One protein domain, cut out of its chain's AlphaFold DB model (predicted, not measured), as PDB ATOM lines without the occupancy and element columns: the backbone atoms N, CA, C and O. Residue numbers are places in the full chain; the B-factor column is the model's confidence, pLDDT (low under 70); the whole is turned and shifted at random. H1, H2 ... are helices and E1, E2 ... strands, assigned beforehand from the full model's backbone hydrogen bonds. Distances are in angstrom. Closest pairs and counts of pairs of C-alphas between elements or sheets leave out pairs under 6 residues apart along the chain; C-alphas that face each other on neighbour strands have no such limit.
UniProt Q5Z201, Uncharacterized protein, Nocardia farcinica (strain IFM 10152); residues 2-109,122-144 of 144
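Overview. This is residues 2 to 109 and 122 to 144 of the 144 residues of an uncharacterized protein of Nocardia farcinica (strain IFM 10152) (UniProt Q5Z201). What is the main picture? Two long helices, H1 and H2, run opposite ways and apart from each other, with a two-stranded sheet, E1 and E2, at one end; short H4 packs on H1, H3 lies beyond the end of H2, and residues 122 to 128 and 139 to 144 stick out. What is printed? The printed part has 131 residues, with four named helices and two antiparallel strands in the order H1 E1 H2 H3 H4 E2; the class is mostly helix, with under half of the residues in named elements. It is only just loose, close to compact, with a radius of gyration of the C-alphas of 17.3 A and spans of 50 by 43 by 27 A.

Arrangement. How do the strands pair? E1, residues 40 to 44, and E2, residues 102 to 106, are antiparallel at 147 degrees, with N 103 and O 43 2.8 A apart, within hydrogen-bond range. What touches H1, residues 16 to 34? H4, residues 87 to 93, touches its residues 18 to 22 alone, at a shallow tilt of 14 degrees, the same way; the closest C-alphas, of Arg 22 and Ser 91, are 5.8 A apart. Where are the other helices? H2, residues 46 to 61, is apart from H1 and H4, and only just apart from E2, at 8.5 A. H3, residues 64 to 67, is close to but not clearly touching H2, the closest C-alphas, of Leu 60 and Ala 66, being 6.8 A apart. Are the helix backbones complete? In H1, H2 and H4 every O i to N i+4 pair is within hydrogen-bond range; H3 is too short for one.

Along the chain. How long are the elements? From first to last C-alpha H1 measures 27.0 A, H2 22.5 A, E1 13.2 A and E2 12.7 A. Where are the anchors? C-alpha 16 begins H1 at (90.285, 88.429, 107.774), and C-alpha 106 ends E2 at (106.140, 89.085, 76.779).

Size, cuts and confidence. Is anything cut? Residues 110 to 121 are not printed, and C-alphas 109 and 122 are 24.8 A apart. Which link is long? That from H3 to H4, with 19 residues. Where is confidence low? The pLDDT is under 70 in residues 104 to 109 and 122 to 144.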
ATOM      1  N   PHE A   2      95.668  85.265  89.752       87.00
ATOM      2  CA  PHE A   2      95.699  85.783  91.132       87.00
ATOM      3  C   PHE A   2      94.830  84.913  92.047       87.00
ATOM      4  O   PHE A   2      93.742  84.507  91.650       87.00
ATOM      5  N   LEU A   3      95.291  84.649  93.272       88.81
ATOM      6  CA  LEU A   3      94.575  83.831  94.254       88.81
ATOM      7  C   LEU A   3      94.384  84.616  95.555       88.81
ATOM      8  O   LEU A   3      95.338  85.157  96.120       88.81
ATOM      9  N   MET A   4      93.149  84.632  96.045       90.44
ATOM     10  CA  MET A   4      92.774  85.234  97.324       90.44
ATOM     11  C   MET A   4      92.877  84.204  98.446       90.44
ATOM     12  O   MET A   4      92.661  83.019  98.210       90.44
ATOM     13  N   TYR A   5      93.189  84.656  99.663       88.94
ATOM     14  CA  TYR A   5      93.220  83.798 100.859       88.94
ATOM     15  C   TYR A   5      94.113  82.543 100.723       88.94
ATOM     16  O   TYR A   5      93.734  81.416 101.037       88.94
ATOM     17  N   ARG A   6      95.326  82.750 100.203       86.31
ATOM     18  CA  ARG A   6      96.354  81.720  99.983       86.31
ATOM     19  C   ARG A   6      97.034  81.254 101.284       86.31
ATOM     20  O   ARG A   6      96.822  81.862 102.334       86.31
ATOM     21  N   PRO A   7      97.917  80.235 101.224       88.88
ATOM     22  CA  PRO A   7      98.892  79.968 102.280       88.88
ATOM     23  C   PRO A   7      99.502  81.241 102.892       88.88
ATOM     24  O   PRO A   7      99.755  82.227 102.199       88.88
ATOM     25  N   ASN A   8      99.750  81.197 104.198       91.19
ATOM     26  CA  ASN A   8     100.268  82.285 105.025       91.19
ATOM     27  C   ASN A   8      99.343  83.517 105.130       91.19
ATOM     28  O   ASN A   8      99.831  84.636 105.268       91.19
ATOM     29  N   THR A   9      98.017  83.343 105.068       90.31
ATOM     30  CA  THR A   9      97.044  84.453 105.214       90.31
ATOM     31  C   THR A   9      95.970  84.233 106.281       90.31
ATOM     32  O   THR A   9      95.283  85.186 106.646       90.31
ATOM     33  N   ASN A  10      95.839  83.021 106.834       92.62
ATOM     34  CA  ASN A  10      94.882  82.748 107.907       92.62
ATOM     35  C   ASN A  10      95.298  83.434 109.220       92.62
ATOM     36  O   ASN A  10      96.464  83.393 109.608       92.62
ATOM     37  N   LEU A  11      94.349  84.031 109.937       89.50
ATOM     38  CA  LEU A  11      94.615  84.808 111.148       89.50
ATOM     39  C   LEU A  11      94.375  84.003 112.428       89.50
ATOM     40  O   LEU A  11      93.482  83.168 112.499       89.50
ATOM     41  N   GLY A  12      95.146  84.315 113.473       85.38
ATOM     42  CA  GLY A  12      94.801  83.938 114.854       85.38
ATOM     43  C   GLY A  12      93.971  84.988 115.581       85.38
ATOM     44  O   GLY A  12      93.286  84.675 116.547       85.38
ATOM     45  N   THR A  13      94.057  86.243 115.140       86.69
ATOM     46  CA  THR A  13      93.358  87.390 115.724       86.69
ATOM     47  C   THR A  13      93.270  88.525 114.702       86.69
ATOM     48  O   THR A  13      94.100  88.616 113.794       86.69
ATOM     49  N   GLY A  14      92.273  89.399 114.845       91.88
ATOM     50  CA  GLY A  14      91.968  90.472 113.897       91.88
ATOM     51  C   GLY A  14      90.899  90.085 112.871       91.88
ATOM     52  O   GLY A  14      90.174  89.110 113.043       91.88
ATOM     53  N   SER A  15      90.776  90.886 111.809       95.69
ATOM     54  CA  SER A  15      89.743  90.709 110.781       95.69
ATOM     55  C   SER A  15      90.339  90.174 109.485       95.69
ATOM     56  O   SER A  15      91.170  90.834 108.856       95.69
ATOM     57  N   ILE A  16      89.875  88.996 109.058       94.25
ATOM     58  CA  ILE A  16      90.285  88.429 107.774       94.25
ATOM     59  C   ILE A  16      89.728  89.242 106.604       94.25
ATOM     60  O   ILE A  16      90.464  89.525 105.664       94.25
ATOM     61  N   SER A  17      88.485  89.724 106.696       95.81
ATOM     62  CA  SER A  17      87.881  90.586 105.671       95.81
ATOM     63  C   SER A  17      88.715  91.842 105.435       95.81
ATOM     64  O   SER A  17      88.950  92.219 104.290       95.81
ATOM     65  N   TYR A  18      89.268  92.429 106.504       94.75
ATOM     66  CA  TYR A  18      90.192  93.556 106.386       94.75
ATOM     67  C   TYR A  18      91.438  93.197 105.564       94.75
ATOM     68  O   TYR A  18      91.821  93.954 104.676       94.75
ATOM     69  N   MET A  19      92.068  92.043 105.815       92.88
ATOM     70  CA  MET A  19      93.212  91.588 105.013       92.88
ATOM     71  C   MET A  19      92.826  91.328 103.554       92.88
ATOM     72  O   MET A  19      93.551  91.752 102.655       92.88
ATOM     73  N   LEU A  20      91.670  90.709 103.304       94.56
ATOM     74  CA  LEU A  20      91.203  90.424 101.946       94.56
ATOM     75  C   LEU A  20      90.911  91.704 101.154       94.56
ATOM     76  O   LEU A  20      91.272  91.783  99.985       94.56
ATOM     77  N   GLU A  21      90.373  92.757 101.771       96.69
ATOM     78  CA  GLU A  21      90.228  94.059 101.103       96.69
ATOM     79  C   GLU A  21      91.580  94.663 100.697       96.69
ATOM     80  O   GLU A  21      91.709  95.281  99.635       96.69
ATOM     81  N   ARG A  22      92.610  94.509 101.541       94.56
ATOM     82  CA  ARG A  22      93.970  94.975 101.230       94.56
ATOM     83  C   ARG A  22      94.592  94.152 100.104       94.56
ATOM     84  O   ARG A  22      95.178  94.739  99.195       94.56
ATOM     85  N   GLN A  23      94.386  92.837 100.109       93.69
ATOM     86  CA  GLN A  23      94.808  91.947  99.029       93.69
ATOM     87  C   GLN A  23      94.108  92.291  97.704       93.69
ATOM     88  O   GLN A  23      94.767  92.412  96.674       93.69
ATOM     89  N   ALA A  24      92.796  92.537  97.728       93.75
ATOM     90  CA  ALA A  24      92.032  92.932  96.546       93.75
ATOM     91  C   ALA A  24      92.531  94.265  95.966       93.75
ATOM     92  O   ALA A  24      92.703  94.391  94.754       93.75
ATOM     93  N   ARG A  25      92.849  95.250  96.822       93.62
ATOM     94  CA  ARG A  25      93.457  96.516  96.378       93.62
ATOM     95  C   ARG A  25      94.823  96.307  95.724       93.62
ATOM     96  O   ARG A  25      95.133  97.015  94.769       93.62
ATOM     97  N   TYR A  26      95.635  95.392  96.244       88.75
ATOM     98  CA  TYR A  26      96.937  95.054  95.670       88.75
ATOM     99  C   TYR A  26      96.785  94.409  94.287       88.75
ATOM    100  O   TYR A  26      97.408  94.851  93.327       88.75
ATOM    101  N   ILE A  27      95.885  93.429  94.161       90.38
ATOM    102  CA  ILE A  27      95.595  92.762  92.883       90.38
ATOM    103  C   ILE A  27      95.051  93.757  91.857       90.38
ATOM    104  O   ILE A  27      95.500  93.743  90.717       90.38
ATOM    105  N   ARG A  28      94.153  94.670  92.255       92.75
ATOM    106  CA  ARG A  28      93.655  95.733  91.367       92.75
ATOM    107  C   ARG A  28      94.803  96.543  90.755       92.75
ATOM    108  O   ARG A  28      94.777  96.783  89.558       92.75
ATOM    109  N   GLN A  29      95.811  96.925  91.544       87.88
ATOM    110  CA  GLN A  29      96.967  97.678  91.033       87.88
ATOM    111  C   GLN A  29      97.770  96.868  90.001       87.88
ATOM    112  O   GLN A  29      98.128  97.399  88.955       87.88
ATOM    113  N   ALA A  30      97.997  95.575  90.251       87.12
ATOM    114  CA  ALA A  30      98.675  94.695  89.295       87.12
ATOM    115  C   ALA A  30      97.866  94.511  87.997       87.12
ATOM    116  O   ALA A  30      98.421  94.533  86.901       87.12
ATOM    117  N   VAL A  31      96.541  94.388  88.103       89.00
ATOM    118  CA  VAL A  31      95.644  94.317  86.940       89.00
ATOM    119  C   VAL A  31      95.652  95.627  86.149       89.00
ATOM    120  O   VAL A  31      95.652  95.587  84.925       89.00
ATOM    121  N   GLU A  32      95.714  96.785  86.808       89.50
ATOM    122  CA  GLU A  32      95.822  98.089  86.136       89.50
ATOM    123  C   GLU A  32      97.124  98.249  85.347       89.50
ATOM    124  O   GLU A  32      97.133  98.928  84.321       89.50
ATOM    125  N   VAL A  33      98.212  97.618  85.798       85.81
ATOM    126  CA  VAL A  33      99.466  97.538  85.035       85.81
ATOM    127  C   VAL A  33      99.266  96.681  83.788       85.81
ATOM    128  O   VAL A  33      99.539  97.151  82.688       85.81
ATOM    129  N   LEU A  34      98.731  95.467  83.944       85.81
ATOM    130  CA  LEU A  34      98.465  94.549  82.829       85.81
ATOM    131  C   LEU A  34      97.485  95.135  81.804       85.81
ATOM    132  O   LEU A  34      97.638  94.933  80.606       85.81
ATOM    133  N   ALA A  35      96.496  95.909  82.250       88.69
ATOM    134  CA  ALA A  35      95.524  96.553  81.371       88.69
ATOM    135  C   ALA A  35      96.155  97.594  80.427       88.69
ATOM    136  O   ALA A  35      95.567  97.916  79.396       88.69
ATOM    137  N   ARG A  36      97.335  98.128  80.769       87.56
ATOM    138  CA  ARG A  36      98.084  99.072  79.925       87.56
ATOM    139  C   ARG A  36      98.972  98.376  78.893       87.56
ATOM    140  O   ARG A  36      99.432  99.053  77.980       87.56
ATOM    141  N   ASP A  37      99.189  97.068  79.025       81.62
ATOM    142  CA  ASP A  37     100.042  96.272  78.141       81.62
ATOM    143  C   ASP A  37      99.325  94.983  77.686       81.62
ATOM    144  O   ASP A  37      99.447  93.926  78.316       81.62
ATOM    145  N   PRO A  38      98.525  95.053  76.602       76.12
ATOM    146  CA  PRO A  38      97.779  93.910  76.086       76.12
ATOM    147  C   PRO A  38      98.694  92.760  75.623       76.12
ATOM    148  O   PRO A  38      99.165  92.725  74.485       76.12
ATOM    149  N   GLY A  39      98.878  91.763  76.490       77.62
ATOM    150  CA  GLY A  39      99.737  90.595  76.252       77.62
ATOM    151  C   GLY A  39     100.949  90.505  77.181       77.62
ATOM    152  O   GLY A  39     101.704  89.538  77.078       77.62
ATOM    153  N   GLY A  40     101.121  91.470  78.086       80.88
ATOM    154  CA  GLY A  40     102.107  91.388  79.153       80.88
ATOM    155  C   GLY A  40     101.750  90.317  80.184       80.88
ATOM    156  O   GLY A  40     100.575  90.063  80.471       80.88
ATOM    157  N   VAL A  41     102.774  89.697  80.765       85.56
ATOM    158  CA  VAL A  41     102.655  88.817  81.933       85.56
ATOM    159  C   VAL A  41     103.354  89.480  83.111       85.56
ATOM    160  O   VAL A  41     104.429  90.051  82.962       85.56
ATOM    161  N   LEU A  42     102.745  89.393  84.293       83.69
ATOM    162  CA  LEU A  42     103.408  89.712  85.553       83.69
ATOM    163  C   LEU A  42     103.648  88.411  86.310       83.69
ATOM    164  O   LEU A  42     102.717  87.869  86.909       83.69
ATOM    165  N   GLU A  43     104.891  87.945  86.294       88.19
ATOM    166  CA  GLU A  43     105.337  86.816  87.110       88.19
ATOM    167  C   GLU A  43     106.129  87.320  88.312       88.19
ATOM    168  O   GLU A  43     106.890  88.282  88.216       88.19
ATOM    169  N   ILE A  44     105.940  86.692  89.471       85.56
ATOM    170  CA  ILE A  44     106.748  87.008  90.652       85.56
ATOM    171  C   ILE A  44     108.145  86.434  90.434       85.56
ATOM    172  O   ILE A  44     108.291  85.286  90.021       85.56
ATOM    173  N   ARG A  45     109.182  87.209  90.755       85.38
ATOM    174  CA  ARG A  45     110.550  86.689  90.678       85.38
ATOM    175  C   ARG A  45     110.795  85.619  91.740       85.38
ATOM    176  O   ARG A  45     110.420  85.796  92.903       85.38
ATOM    177  N   ALA A  46     111.474  84.541  91.359       88.06
ATOM    178  CA  ALA A  46     111.692  83.376  92.215       88.06
ATOM    179  C   ALA A  46     112.348  83.732  93.563       88.06
ATOM    180  O   ALA A  46     111.955  83.220  94.610       88.06
ATOM    181  N   GLU A  47     113.298  84.668  93.583       85.25
ATOM    182  CA  GLU A  47     113.960  85.099  94.814       85.25
ATOM    183  C   GLU A  47     113.038  85.889  95.754       85.25
ATOM    184  O   GLU A  47     113.230  85.870  96.973       85.25
ATOM    185  N   VAL A  48     112.018  86.571  95.220       86.62
ATOM    186  CA  VAL A  48     111.012  87.273  96.029       86.62
ATOM    187  C   VAL A  48     110.116  86.257  96.726       86.62
ATOM    188  O   VAL A  48     109.887  86.383  97.932       86.62
ATOM    189  N   GLU A  49     109.663  85.241  95.991       87.44
ATOM    190  CA  GLU A  49     108.873  84.136  96.535       87.44
ATOM    191  C   GLU A  49     109.658  83.362  97.599       87.44
ATOM    192  O   GLU A  49     109.173  83.192  98.720       87.44
ATOM    193  N   GLN A  50     110.897  82.968  97.295       88.94
ATOM    194  CA  GLN A  50     111.733  82.202  98.215       88.94
ATOM    195  C   GLN A  50     112.020  82.981  99.501       88.94
ATOM    196  O   GLN A  50     111.869  82.448 100.599       88.94
ATOM    197  N   ARG A  51     112.354  84.273  99.386       87.50
ATOM    198  CA  ARG A  51     112.549  85.152 100.545       87.50
ATOM    199  C   ARG A  51     111.292  85.236 101.409       87.50
ATOM    200  O   ARG A  51     111.413  85.260 102.635       87.50
ATOM    201  N   TYR A  52     110.109  85.291 100.793       89.25
ATOM    202  CA  TYR A  52     108.840  85.315 101.515       89.25
ATOM    203  C   TYR A  52     108.562  83.989 102.234       89.25
ATOM    204  O   TYR A  52     108.265  84.018 103.429       89.25
ATOM    205  N   ASP A  53     108.696  82.835 101.566       89.94
ATOM    206  CA  ASP A  53     108.483  81.524 102.207       89.94
ATOM    207  C   ASP A  53     109.472  81.300 103.359       89.94
ATOM    208  O   ASP A  53     109.068  80.919 104.461       89.94
ATOM    209  N   ASP A  54     110.744  81.652 103.166       91.88
ATOM    210  CA  ASP A  54     111.768  81.573 104.203       91.88
ATOM    211  C   ASP A  54     111.460  82.462 105.411       91.88
ATOM    212  O   ASP A  54     111.648  82.053 106.563       91.88
ATOM    213  N   GLU A  55     110.976  83.681 105.173       92.31
ATOM    214  CA  GLU A  55     110.536  84.577 106.235       92.31
ATOM    215  C   GLU A  55     109.348  83.988 107.007       92.31
ATOM    216  O   GLU A  55     109.387  83.935 108.240       92.31
ATOM    217  N   MET A  56     108.313  83.518 106.304       93.31
ATOM    218  CA  MET A  56     107.115  82.951 106.928       93.31
ATOM    219  C   MET A  56     107.454  81.708 107.740       93.31
ATOM    220  O   MET A  56     107.057  81.614 108.902       93.31
ATOM    221  N   ARG A  57     108.271  80.809 107.187       91.31
ATOM    222  CA  ARG A  57     108.748  79.606 107.873       91.31
ATOM    223  C   ARG A  57     109.470  79.948 109.174       91.31
ATOM    224  O   ARG A  57     109.143  79.378 110.213       91.31
ATOM    225  N   ARG A  58     110.411  80.903 109.147       94.69
ATOM    226  CA  ARG A  58     111.137  81.334 110.357       94.69
ATOM    227  C   ARG A  58     110.203  81.930 111.407       94.69
ATOM    228  O   ARG A  58     110.316  81.599 112.583       94.69
ATOM    229  N   ARG A  59     109.278  82.800 111.000       94.81
ATOM    230  CA  ARG A  59     108.362  83.482 111.929       94.81
ATOM    231  C   ARG A  59     107.336  82.530 112.536       94.81
ATOM    232  O   ARG A  59     107.054  82.617 113.727       94.81
ATOM    233  N   LEU A  60     106.798  81.608 111.741       93.88
ATOM    234  CA  LEU A  60     105.815  80.631 112.204       93.88
ATOM    235  C   LEU A  60     106.430  79.578 113.128       93.88
ATOM    236  O   LEU A  60     105.744  79.128 114.043       93.88
ATOM    237  N   ALA A  61     107.716  79.250 112.970       92.12
ATOM    238  CA  ALA A  61     108.421  78.340 113.875       92.12
ATOM    239  C   ALA A  61     108.462  78.838 115.335       92.12
ATOM    240  O   ALA A  61     108.468  78.022 116.252       92.12
ATOM    241  N   GLY A  62     108.451  80.158 115.558       90.31
ATOM    242  CA  GLY A  62     108.419  80.775 116.893       90.31
ATOM    243  C   GLY A  62     107.021  81.173 117.383       90.31
ATOM    244  O   GLY A  62     106.902  81.899 118.367       90.31
ATOM    245  N   SER A  63     105.963  80.773 116.678       91.56
ATOM    246  CA  SER A  63     104.592  81.209 116.969       91.56
ATOM    247  C   SER A  63     103.870  80.302 117.972       91.56
ATOM    248  O   SER A  63     104.264  79.159 118.206       91.56
ATOM    249  N   ALA A  64     102.735  80.772 118.503       90.19
ATOM    250  CA  ALA A  64     101.870  79.961 119.365       90.19
ATOM    251  C   ALA A  64     101.405  78.656 118.684       90.19
ATOM    252  O   ALA A  64     101.305  77.625 119.344       90.19
ATOM    253  N   TRP A  65     101.195  78.672 117.362       90.56
ATOM    254  CA  TRP A  65     100.814  77.484 116.587       90.56
ATOM    255  C   TRP A  65     101.916  76.425 116.524       90.56
ATOM    256  O   TRP A  65     101.619  75.246 116.345       90.56
ATOM    257  N   ALA A  66     103.184  76.816 116.677       90.94
ATOM    258  CA  ALA A  66     104.285  75.860 116.733       90.94
ATOM    259  C   ALA A  66     104.338  75.121 118.079       90.94
ATOM    260  O   ALA A  66     104.744  73.955 118.107       90.94
ATOM    261  N   GLY A  67     103.909  75.781 119.162       87.56
ATOM    262  CA  GLY A  67     103.931  75.264 120.532       87.56
ATOM    263  C   GLY A  67     102.725  74.407 120.927       87.56
ATOM    264  O   GLY A  67     102.752  73.798 121.992       87.56
ATOM    265  N   CYS A  68     101.683  74.329 120.095       84.62
ATOM    266  CA  CYS A  68     100.500  73.514 120.363       84.62
ATOM    267  C   CYS A  68     100.269  72.443 119.292       84.62
ATOM    268  O   CYS A  68     100.672  72.572 118.132       84.62
ATOM    269  N   VAL A  69      99.589  71.368 119.690       82.94
ATOM    270  CA  VAL A  69      99.037  70.402 118.739       82.94
ATOM    271  C   VAL A  69      97.831  71.065 118.084       82.94
ATOM    272  O   VAL A  69      96.858  71.400 118.756       82.94
ATOM    273  N   SER A  70      97.913  71.302 116.779       84.00
ATOM    274  CA  SER A  70      96.855  71.960 116.021       84.00
ATOM    275  C   SER A  70      96.786  71.415 114.601       84.00
ATOM    276  O   SER A  70      97.780  70.922 114.070       84.00
ATOM    277  N   TRP A  71      95.620  71.552 113.969       88.00
ATOM    278  CA  TRP A  71      95.410  71.145 112.576       88.00
ATOM    279  C   TRP A  71      96.267  71.951 111.577       88.00
ATOM    280  O   TRP A  71      96.504  71.506 110.461       88.00
ATOM    281  N   TYR A  72      96.761  73.129 111.983       87.56
ATOM    282  CA  TYR A  72      97.598  74.001 111.154       87.56
ATOM    283  C   TYR A  72      99.030  73.488 110.979       87.56
ATOM    284  O   TYR A  72      99.769  74.002 110.137       87.56
ATOM    285  N   LYS A  73      99.443  72.521 111.802       89.56
ATOM    286  CA  LYS A  73     100.799  71.984 111.826       89.56
ATOM    287  C   LYS A  73     100.815  70.635 111.112       89.56
ATOM    288  O   LYS A  73     100.150  69.695 111.537       89.56
ATOM    289  N   SER A  74     101.589  70.538 110.034       88.25
ATOM    290  CA  SER A  74     101.796  69.271 109.329       88.25
ATOM    291  C   SER A  74     102.556  68.260 110.199       88.25
ATOM    292  O   SER A  74     103.177  68.619 111.204       88.25
ATOM    293  N   ALA A  75     102.612  66.999 109.757       85.94
ATOM    294  CA  ALA A  75     103.458  65.977 110.381       85.94
ATOM    295  C   ALA A  75     104.952  66.370 110.414       85.94
ATOM    296  O   ALA A  75     105.665  66.008 111.345       85.94
ATOM    297  N   SER A  76     105.419  67.162 109.440       85.81
ATOM    298  CA  SER A  76     106.781  67.719 109.412       85.81
ATOM    299  C   SER A  76     106.968  68.952 110.305       85.81
ATOM    300  O   SER A  76     108.064  69.503 110.378       85.81
ATOM    301  N   GLY A  77     105.911  69.417 110.975       85.69
ATOM    302  CA  GLY A  77     105.931  70.610 111.813       85.69
ATOM    303  C   GLY A  77     105.789  71.930 111.052       85.69
ATOM    304  O   GLY A  77     105.832  72.987 111.684       85.69
ATOM    305  N   ARG A  78     105.604  71.897 109.724       88.38
ATOM    306  CA  ARG A  78     105.405  73.095 108.897       88.38
ATOM    307  C   ARG A  78     103.996  73.641 109.105       88.38
ATOM    308  O   ARG A  78     103.017  72.902 109.066       88.38
ATOM    309  N   ILE A  79     103.917  74.955 109.269       91.38
ATOM    310  CA  ILE A  79     102.668  75.712 109.279       91.38
ATOM    311  C   ILE A  79     102.664  76.531 107.995       91.38
ATOM    312  O   ILE A  79     103.560  77.345 107.789       91.38
ATOM    313  N   SER A  80     101.709  76.269 107.109       88.94
ATOM    314  CA  SER A  80     101.604  76.932 105.799       88.94
ATOM    315  C   SER A  80     100.340  77.769 105.658       88.94
ATOM    316  O   SER A  80     100.214  78.533 104.712       88.94
ATOM    317  N   SER A  81      99.378  77.642 106.567       89.19
ATOM    318  CA  SER A  81      98.102  78.355 106.495       89.19
ATOM    319  C   SER A  81      98.172  79.758 107.092       89.19
ATOM    320  O   SER A  81      97.550  80.681 106.568       89.19
ATOM    321  N   ASN A  82      98.901  79.931 108.197       93.56
ATOM    322  CA  ASN A  82      98.737  81.082 109.082       93.56
ATOM    323  C   ASN A  82      99.659  82.256 108.749       93.56
ATOM    324  O   ASN A  82     100.821  82.085 108.397       93.56
ATOM    325  N   TRP A  83      99.139  83.463 108.935       94.12
ATOM    326  CA  TRP A  83      99.891  84.707 108.942       94.12
ATOM    327  C   TRP A  83     100.470  84.955 110.347       94.12
ATOM    328  O   TRP A  83      99.702  85.057 111.308       94.12
ATOM    329  N   PRO A  84     101.803  85.081 110.504       94.12
ATOM    330  CA  PRO A  84     102.443  85.282 111.807       94.12
ATOM    331  C   PRO A  84     102.486  86.747 112.271       94.12
ATOM    332  O   PRO A  84     103.082  87.042 113.307       94.12
ATOM    333  N   GLY A  85     101.958  87.686 111.485       91.81
ATOM    334  CA  GLY A  85     102.057  89.121 111.748       91.81
ATOM    335  C   GLY A  85     100.753  89.764 112.204       91.81
ATOM    336  O   GLY A  85      99.709  89.129 112.334       91.81
ATOM    337  N   LEU A  86     100.805  91.083 112.381       94.00
ATOM    338  CA  LEU A  86      99.614  91.899 112.611       94.00
ATOM    339  C   LEU A  86      98.895  92.194 111.287       94.00
ATOM    340  O   LEU A  86      99.519  92.261 110.225       94.00
ATOM    341  N   VAL A  87      97.590  92.469 111.349       93.81
ATOM    342  CA  VAL A  87      96.815  92.916 110.174       93.81
ATOM    343  C   VAL A  87      97.318  94.256 109.615       93.81
ATOM    344  O   VAL A  87      97.240  94.499 108.412       93.81
ATOM    345  N   SER A  88      97.892  95.116 110.465       94.31
ATOM    346  CA  SER A  88      98.519  96.381 110.058       94.31
ATOM    347  C   SER A  88      99.806  96.159 109.263       94.31
ATOM    348  O   SER A  88     100.068  96.870 108.293       94.31
ATOM    349  N   GLU A  89     100.586  95.140 109.629       93.50
ATOM    350  CA  GLU A  89     101.769  94.734 108.879       93.50
ATOM    351  C   GLU A  89     101.378  94.230 107.491       93.50
ATOM    352  O   GLU A  89     101.967  94.670 106.503       93.50
ATOM    353  N   TYR A  90     100.362  93.367 107.408       92.69
ATOM    354  CA  TYR A  90      99.842  92.893 106.128       92.69
ATOM    355  C   TYR A  90      99.366  94.064 105.263       92.69
ATOM    356  O   TYR A  90      99.805  94.210 104.127       92.69
ATOM    357  N   SER A  91      98.569  94.975 105.840       91.06
ATOM    358  CA  SER A  91      98.102  96.187 105.158       91.06
ATOM    359  C   SER A  91      99.248  97.032 104.602       91.06
ATOM    360  O   SER A  91      99.116  97.577 103.509       91.06
ATOM    361  N   ARG A  92     100.365  97.157 105.330       92.81
ATOM    362  CA  ARG A  92     101.554  97.875 104.855       92.81
ATOM    363  C   ARG A  92     102.247  97.129 103.715       92.81
ATOM    364  O   ARG A  92     102.606  97.757 102.727       92.81
ATOM    365  N   ARG A  93     102.425  95.808 103.838       91.38
ATOM    366  CA  ARG A  93     103.077  94.972 102.811       91.38
ATOM    367  C   ARG A  93     102.294  94.939 101.500       91.38
ATOM    368  O   ARG A  93     102.902  94.890 100.443       91.38
ATOM    369  N   THR A  94     100.967  95.012 101.560       90.94
ATOM    370  CA  THR A  94     100.094  95.008 100.378       90.94
ATOM    371  C   THR A  94      99.584  96.404 100.006       90.94
ATOM    372  O   THR A  94      98.590  96.522  99.289       90.94
ATOM    373  N   ALA A  95     100.192  97.478 100.522       87.06
ATOM    374  CA  ALA A  95      99.738  98.840 100.241       87.06
ATOM    375  C   ALA A  95      99.946  99.208  98.764       87.06
ATOM    376  O   ALA A  95      99.049  99.775  98.134       87.06
ATOM    377  N   THR A  96     101.095  98.823  98.210       81.19
ATOM    378  CA  THR A  96     101.502  99.152  96.843       81.19
ATOM    379  C   THR A  96     102.085  97.925  96.164       81.19
ATOM    380  O   THR A  96     102.968  97.284  96.730       81.19
ATOM    381  N   SER A  97     101.617  97.612  94.954       74.56
ATOM    382  CA  SER A  97     102.261  96.601  94.114       74.56
ATOM    383  C   SER A  97     103.538  97.176  93.517       74.56
ATOM    384  O   SER A  97     103.485  98.040  92.641       74.56
ATOM    385  N   SER A  98     104.688  96.726  94.010       76.25
ATOM    386  CA  SER A  98     105.978  97.122  93.459       76.25
ATOM    387  C   SER A  98     106.229  96.350  92.168       76.25
ATOM    388  O   SER A  98     106.356  95.131  92.203       76.25
ATOM    389  N   LEU A  99     106.354  97.038  91.028       73.50
ATOM    390  CA  LEU A  99     106.800  96.401  89.778       73.50
ATOM    391  C   LEU A  99     108.164  95.726  89.943       73.50
ATOM    392  O   LEU A  99     108.436  94.713  89.313       73.50
ATOM    393  N   ALA A 100     108.982  96.239  90.864       78.44
ATOM    394  CA  ALA A 100     110.255  95.651  91.238       78.44
ATOM    395  C   ALA A 100     110.120  94.376  92.084       78.44
ATOM    396  O   ALA A 100     111.135  93.919  92.591       78.44
ATOM    397  N   ASP A 101     108.947  93.754  92.214       79.94
ATOM    398  CA  ASP A 101     108.773  92.369  92.699       79.94
ATOM    399  C   ASP A 101     108.427  91.383  91.571       79.94
ATOM    400  O   ASP A 101     108.476  90.166  91.766       79.94
ATOM    401  N   PHE A 102     108.139  91.905  90.378       80.81
ATOM    402  CA  PHE A 102     107.741  91.126  89.219       80.81
ATOM    403  C   PHE A 102     108.842  91.114  88.156       80.81
ATOM    404  O   PHE A 102     109.714  91.988  88.126       80.81
ATOM    405  N   GLN A 103     108.806  90.105  87.297       81.44
ATOM    406  CA  GLN A 103     109.423  90.125  85.978       81.44
ATOM    407  C   GLN A 103     108.308  90.255  84.937       81.44
ATOM    408  O   GLN A 103     107.234  89.664  85.087       81.44
ATOM    409  N   ALA A 104     108.550  91.089  83.928       66.56
ATOM    410  CA  ALA A 104     107.644  91.267  82.808       66.56
ATOM    411  C   ALA A 104     108.176  90.438  81.641       66.56
ATOM    412  O   ALA A 104     109.174  90.815  81.029       66.56
ATOM    413  N   ASP A 105     107.515  89.320  81.361       60.84
ATOM    414  CA  ASP A 105     107.791  88.515  80.177       60.84
ATOM    415  C   ASP A 105     106.692  88.785  79.141       60.84
ATOM    416  O   ASP A 105     105.499  88.819  79.462       60.84
ATOM    417  N   ALA A 106     107.086  89.011  77.886       52.03
ATOM    418  CA  ALA A 106     106.140  89.085  76.779       52.03
ATOM    419  C   ALA A 106     105.701  87.663  76.413       52.03
ATOM    420  O   ALA A 106     106.545  86.789  76.212       52.03
ATOM    421  N   VAL A 107     104.392  87.418  76.285       51.41
ATOM    422  CA  VAL A 107     103.920  86.137  75.744       51.41
ATOM    423  C   VAL A 107     104.372  86.030  74.287       51.41
ATOM    424  O   VAL A 107     103.850  86.732  73.414       51.41
ATOM    425  N   SER A 108     105.314  85.131  74.000       39.62
ATOM    426  CA  SER A 108     105.578  84.665  72.638       39.62
ATOM    427  C   SER A 108     104.289  84.048  72.097       39.62
ATOM    428  O   SER A 108     103.864  82.985  72.545       39.62
ATOM    429  N   ARG A 109     103.612  84.741  71.174       43.16
ATOM    430  CA  ARG A 109     102.400  84.234  70.520       43.16
ATOM    431  C   ARG A 109     102.765  83.060  69.611       43.16
ATOM    432  O   ARG A 109     103.046  83.264  68.433       43.16
ATOM    433  N   SER A 122      90.320  63.757  80.183       25.41
ATOM    434  CA  SER A 122      91.753  64.070  80.302       25.41
ATOM    435  C   SER A 122      92.117  65.558  80.355       25.41
ATOM    436  O   SER A 122      92.320  66.230  79.349       25.41
ATOM    437  N   VAL A 123      92.261  66.062  81.583       33.69
ATOM    438  CA  VAL A 123      92.994  67.299  81.884       33.69
ATOM    439  C   VAL A 123      94.484  66.948  81.890       33.69
ATOM    440  O   VAL A 123      95.094  66.795  82.945       33.69
ATOM    441  N   GLN A 124      95.067  66.750  80.712       33.34
ATOM    442  CA  GLN A 124      96.515  66.755  80.538       33.34
ATOM    443  C   GLN A 124      96.868  67.768  79.449       33.34
ATOM    444  O   GLN A 124      96.396  67.674  78.324       33.34
ATOM    445  N   GLU A 125      97.706  68.720  79.865       35.22
ATOM    446  CA  GLU A 125      98.503  69.646  79.052       35.22
ATOM    447  C   GLU A 125      97.767  70.839  78.419       35.22
ATOM    448  O   GLU A 125      97.385  70.852  77.255       35.22
ATOM    449  N   VAL A 126      97.674  71.919  79.206       34.19
ATOM    450  CA  VAL A 126      97.511  73.289  78.699       34.19
ATOM    451  C   VAL A 126      98.814  74.037  79.001       34.19
ATOM    452  O   VAL A 126      99.161  74.148  80.182       34.19
ATOM    453  N   PRO A 127      99.550  74.556  78.001       29.56
ATOM    454  CA  PRO A 127     100.792  75.285  78.228       29.56
ATOM    455  C   PRO A 127     100.453  76.626  78.885       29.56
ATOM    456  O   PRO A 127     100.052  77.589  78.238       29.56
ATOM    457  N   THR A 128     100.549  76.653  80.211       36.12
ATOM    458  CA  THR A 128     100.224  77.805  81.051       36.12
ATOM    459  C   THR A 128     101.430  78.056  81.940       36.12
ATOM    460  O   THR A 128     101.844  77.167  82.682       36.12
ATOM    461  N   VAL A 129     102.007  79.252  81.877       32.34
ATOM    462  CA  VAL A 129     102.946  79.697  82.909       32.34
ATOM    463  C   VAL A 129     102.084  80.170  84.078       32.34
ATOM    464  O   VAL A 129     101.249  81.068  83.952       32.34
ATOM    465  N   VAL A 130     102.163  79.405  85.163       35.38
ATOM    466  CA  VAL A 130     101.300  79.460  86.341       35.38
ATOM    467  C   VAL A 130     102.189  79.766  87.540       35.38
ATOM    468  O   VAL A 130     103.166  79.057  87.767       35.38
ATOM    469  N   ALA A 131     101.795  80.719  88.385       30.03
ATOM    470  CA  ALA A 131     102.239  80.755  89.778       30.03
ATOM    471  C   ALA A 131     101.631  79.555  90.540       30.03
ATOM    472  O   ALA A 131     100.664  79.689  91.300       30.03
ATOM    473  N   THR A 132     102.165  78.362  90.267       29.50
ATOM    474  CA  THR A 132     101.861  77.095  90.935       29.50
ATOM    475  C   THR A 132     102.889  76.882  92.033       29.50
ATOM    476  O   THR A 132     104.050  76.606  91.761       29.50
ATOM    477  N   LEU A 133     102.436  76.901  93.284       27.41
ATOM    478  CA  LEU A 133     103.020  76.042  94.309       27.41
ATOM    479  C   LEU A 133     101.885  75.174  94.839       27.41
ATOM    480  O   LEU A 133     101.060  75.624  95.639       27.41
ATOM    481  N   PHE A 134     101.846  73.954  94.317       25.42
ATOM    482  CA  PHE A 134     101.051  72.831  94.781       25.42
ATOM    483  C   PHE A 134     102.045  71.738  95.173       25.42
ATOM    484  O   PHE A 134     102.875  71.357  94.354       25.42
ATOM    485  N   LEU A 135     101.974  71.262  96.416       29.17
ATOM    486  CA  LEU A 135     102.348  69.895  96.757       29.17
ATOM    487  C   LEU A 135     101.351  69.359  97.785       29.17
ATOM    488  O   LEU A 135     101.050  70.003  98.793       29.17
ATOM    489  N   ASP A 136     100.857  68.184  97.417       26.78
ATOM    490  CA  ASP A 136      99.814  67.334  97.971       26.78
ATOM    491  C   ASP A 136     100.140  66.644  99.306       26.78
ATOM    492  O   ASP A 136     101.274  66.657  99.788       26.78
ATOM    493  N   ASN A 137      99.110  65.919  99.774       24.53
ATOM    494  CA  ASN A 137      98.997  64.918 100.846       24.53
ATOM    495  C   ASN A 137      98.645  65.507 102.226       24.53
ATOM    496  O   ASN A 137      99.476  66.106 102.897       24.53
ATOM    497  N   VAL A 138      97.412  65.382 102.736       27.36
ATOM    498  CA  VAL A 138      96.633  64.139 102.889       27.36
ATOM    499  C   VAL A 138      95.123  64.409 102.769       27.36
ATOM    500  O   VAL A 138      94.544  65.103 103.603       27.36
ATOM    501  N   GLN A 139      94.470  63.784 101.786       29.00
ATOM    502  CA  GLN A 139      93.134  63.218 101.979       29.00
ATOM    503  C   GLN A 139      93.326  61.727 102.255       29.00
ATOM    504  O   GLN A 139      93.691  61.000 101.344       29.00
ATOM    505  N   GLU A 140      93.123  61.299 103.503       25.88
ATOM    506  CA  GLU A 140      92.541  60.006 103.892       25.88
ATOM    507  C   GLU A 140      92.462  59.906 105.429       25.88
ATOM    508  O   GLU A 140      93.444  60.141 106.130       25.88
ATOM    509  N   ARG A 141      91.278  59.502 105.928       27.14
ATOM    510  CA  ARG A 141      90.789  59.488 107.330       27.14
ATOM    511  C   ARG A 141      90.406  60.897 107.813       27.14
ATOM    512  O   ARG A 141      91.251  61.768 107.925       27.14
ATOM    513  N   TRP A 142      89.135  61.219 108.053       26.69
ATOM    514  CA  TRP A 142      88.220  60.510 108.945       26.69
ATOM    515  C   TRP A 142      86.760  60.601 108.475       26.69
ATOM    516  O   TRP A 142      86.171  61.674 108.403       26.69
ATOM    517  N   VAL A 143      86.184  59.430 108.199       35.84
ATOM    518  CA  VAL A 143      84.796  59.122 108.547       35.84
ATOM    519  C   VAL A 143      84.800  58.754 110.037       35.84
ATOM    520  O   VAL A 143      85.646  57.951 110.442       35.84
ATOM    521  N   ARG A 144      83.806  59.281 110.765       32.16
ATOM    522  CA  ARG A 144      83.492  59.199 112.211       32.16
ATOM    523  C   ARG A 144      83.969  60.368 113.059       32.16
ATOM    524  O   ARG A 144      85.192  60.513 113.244       32.16
TER     525      ARG A 144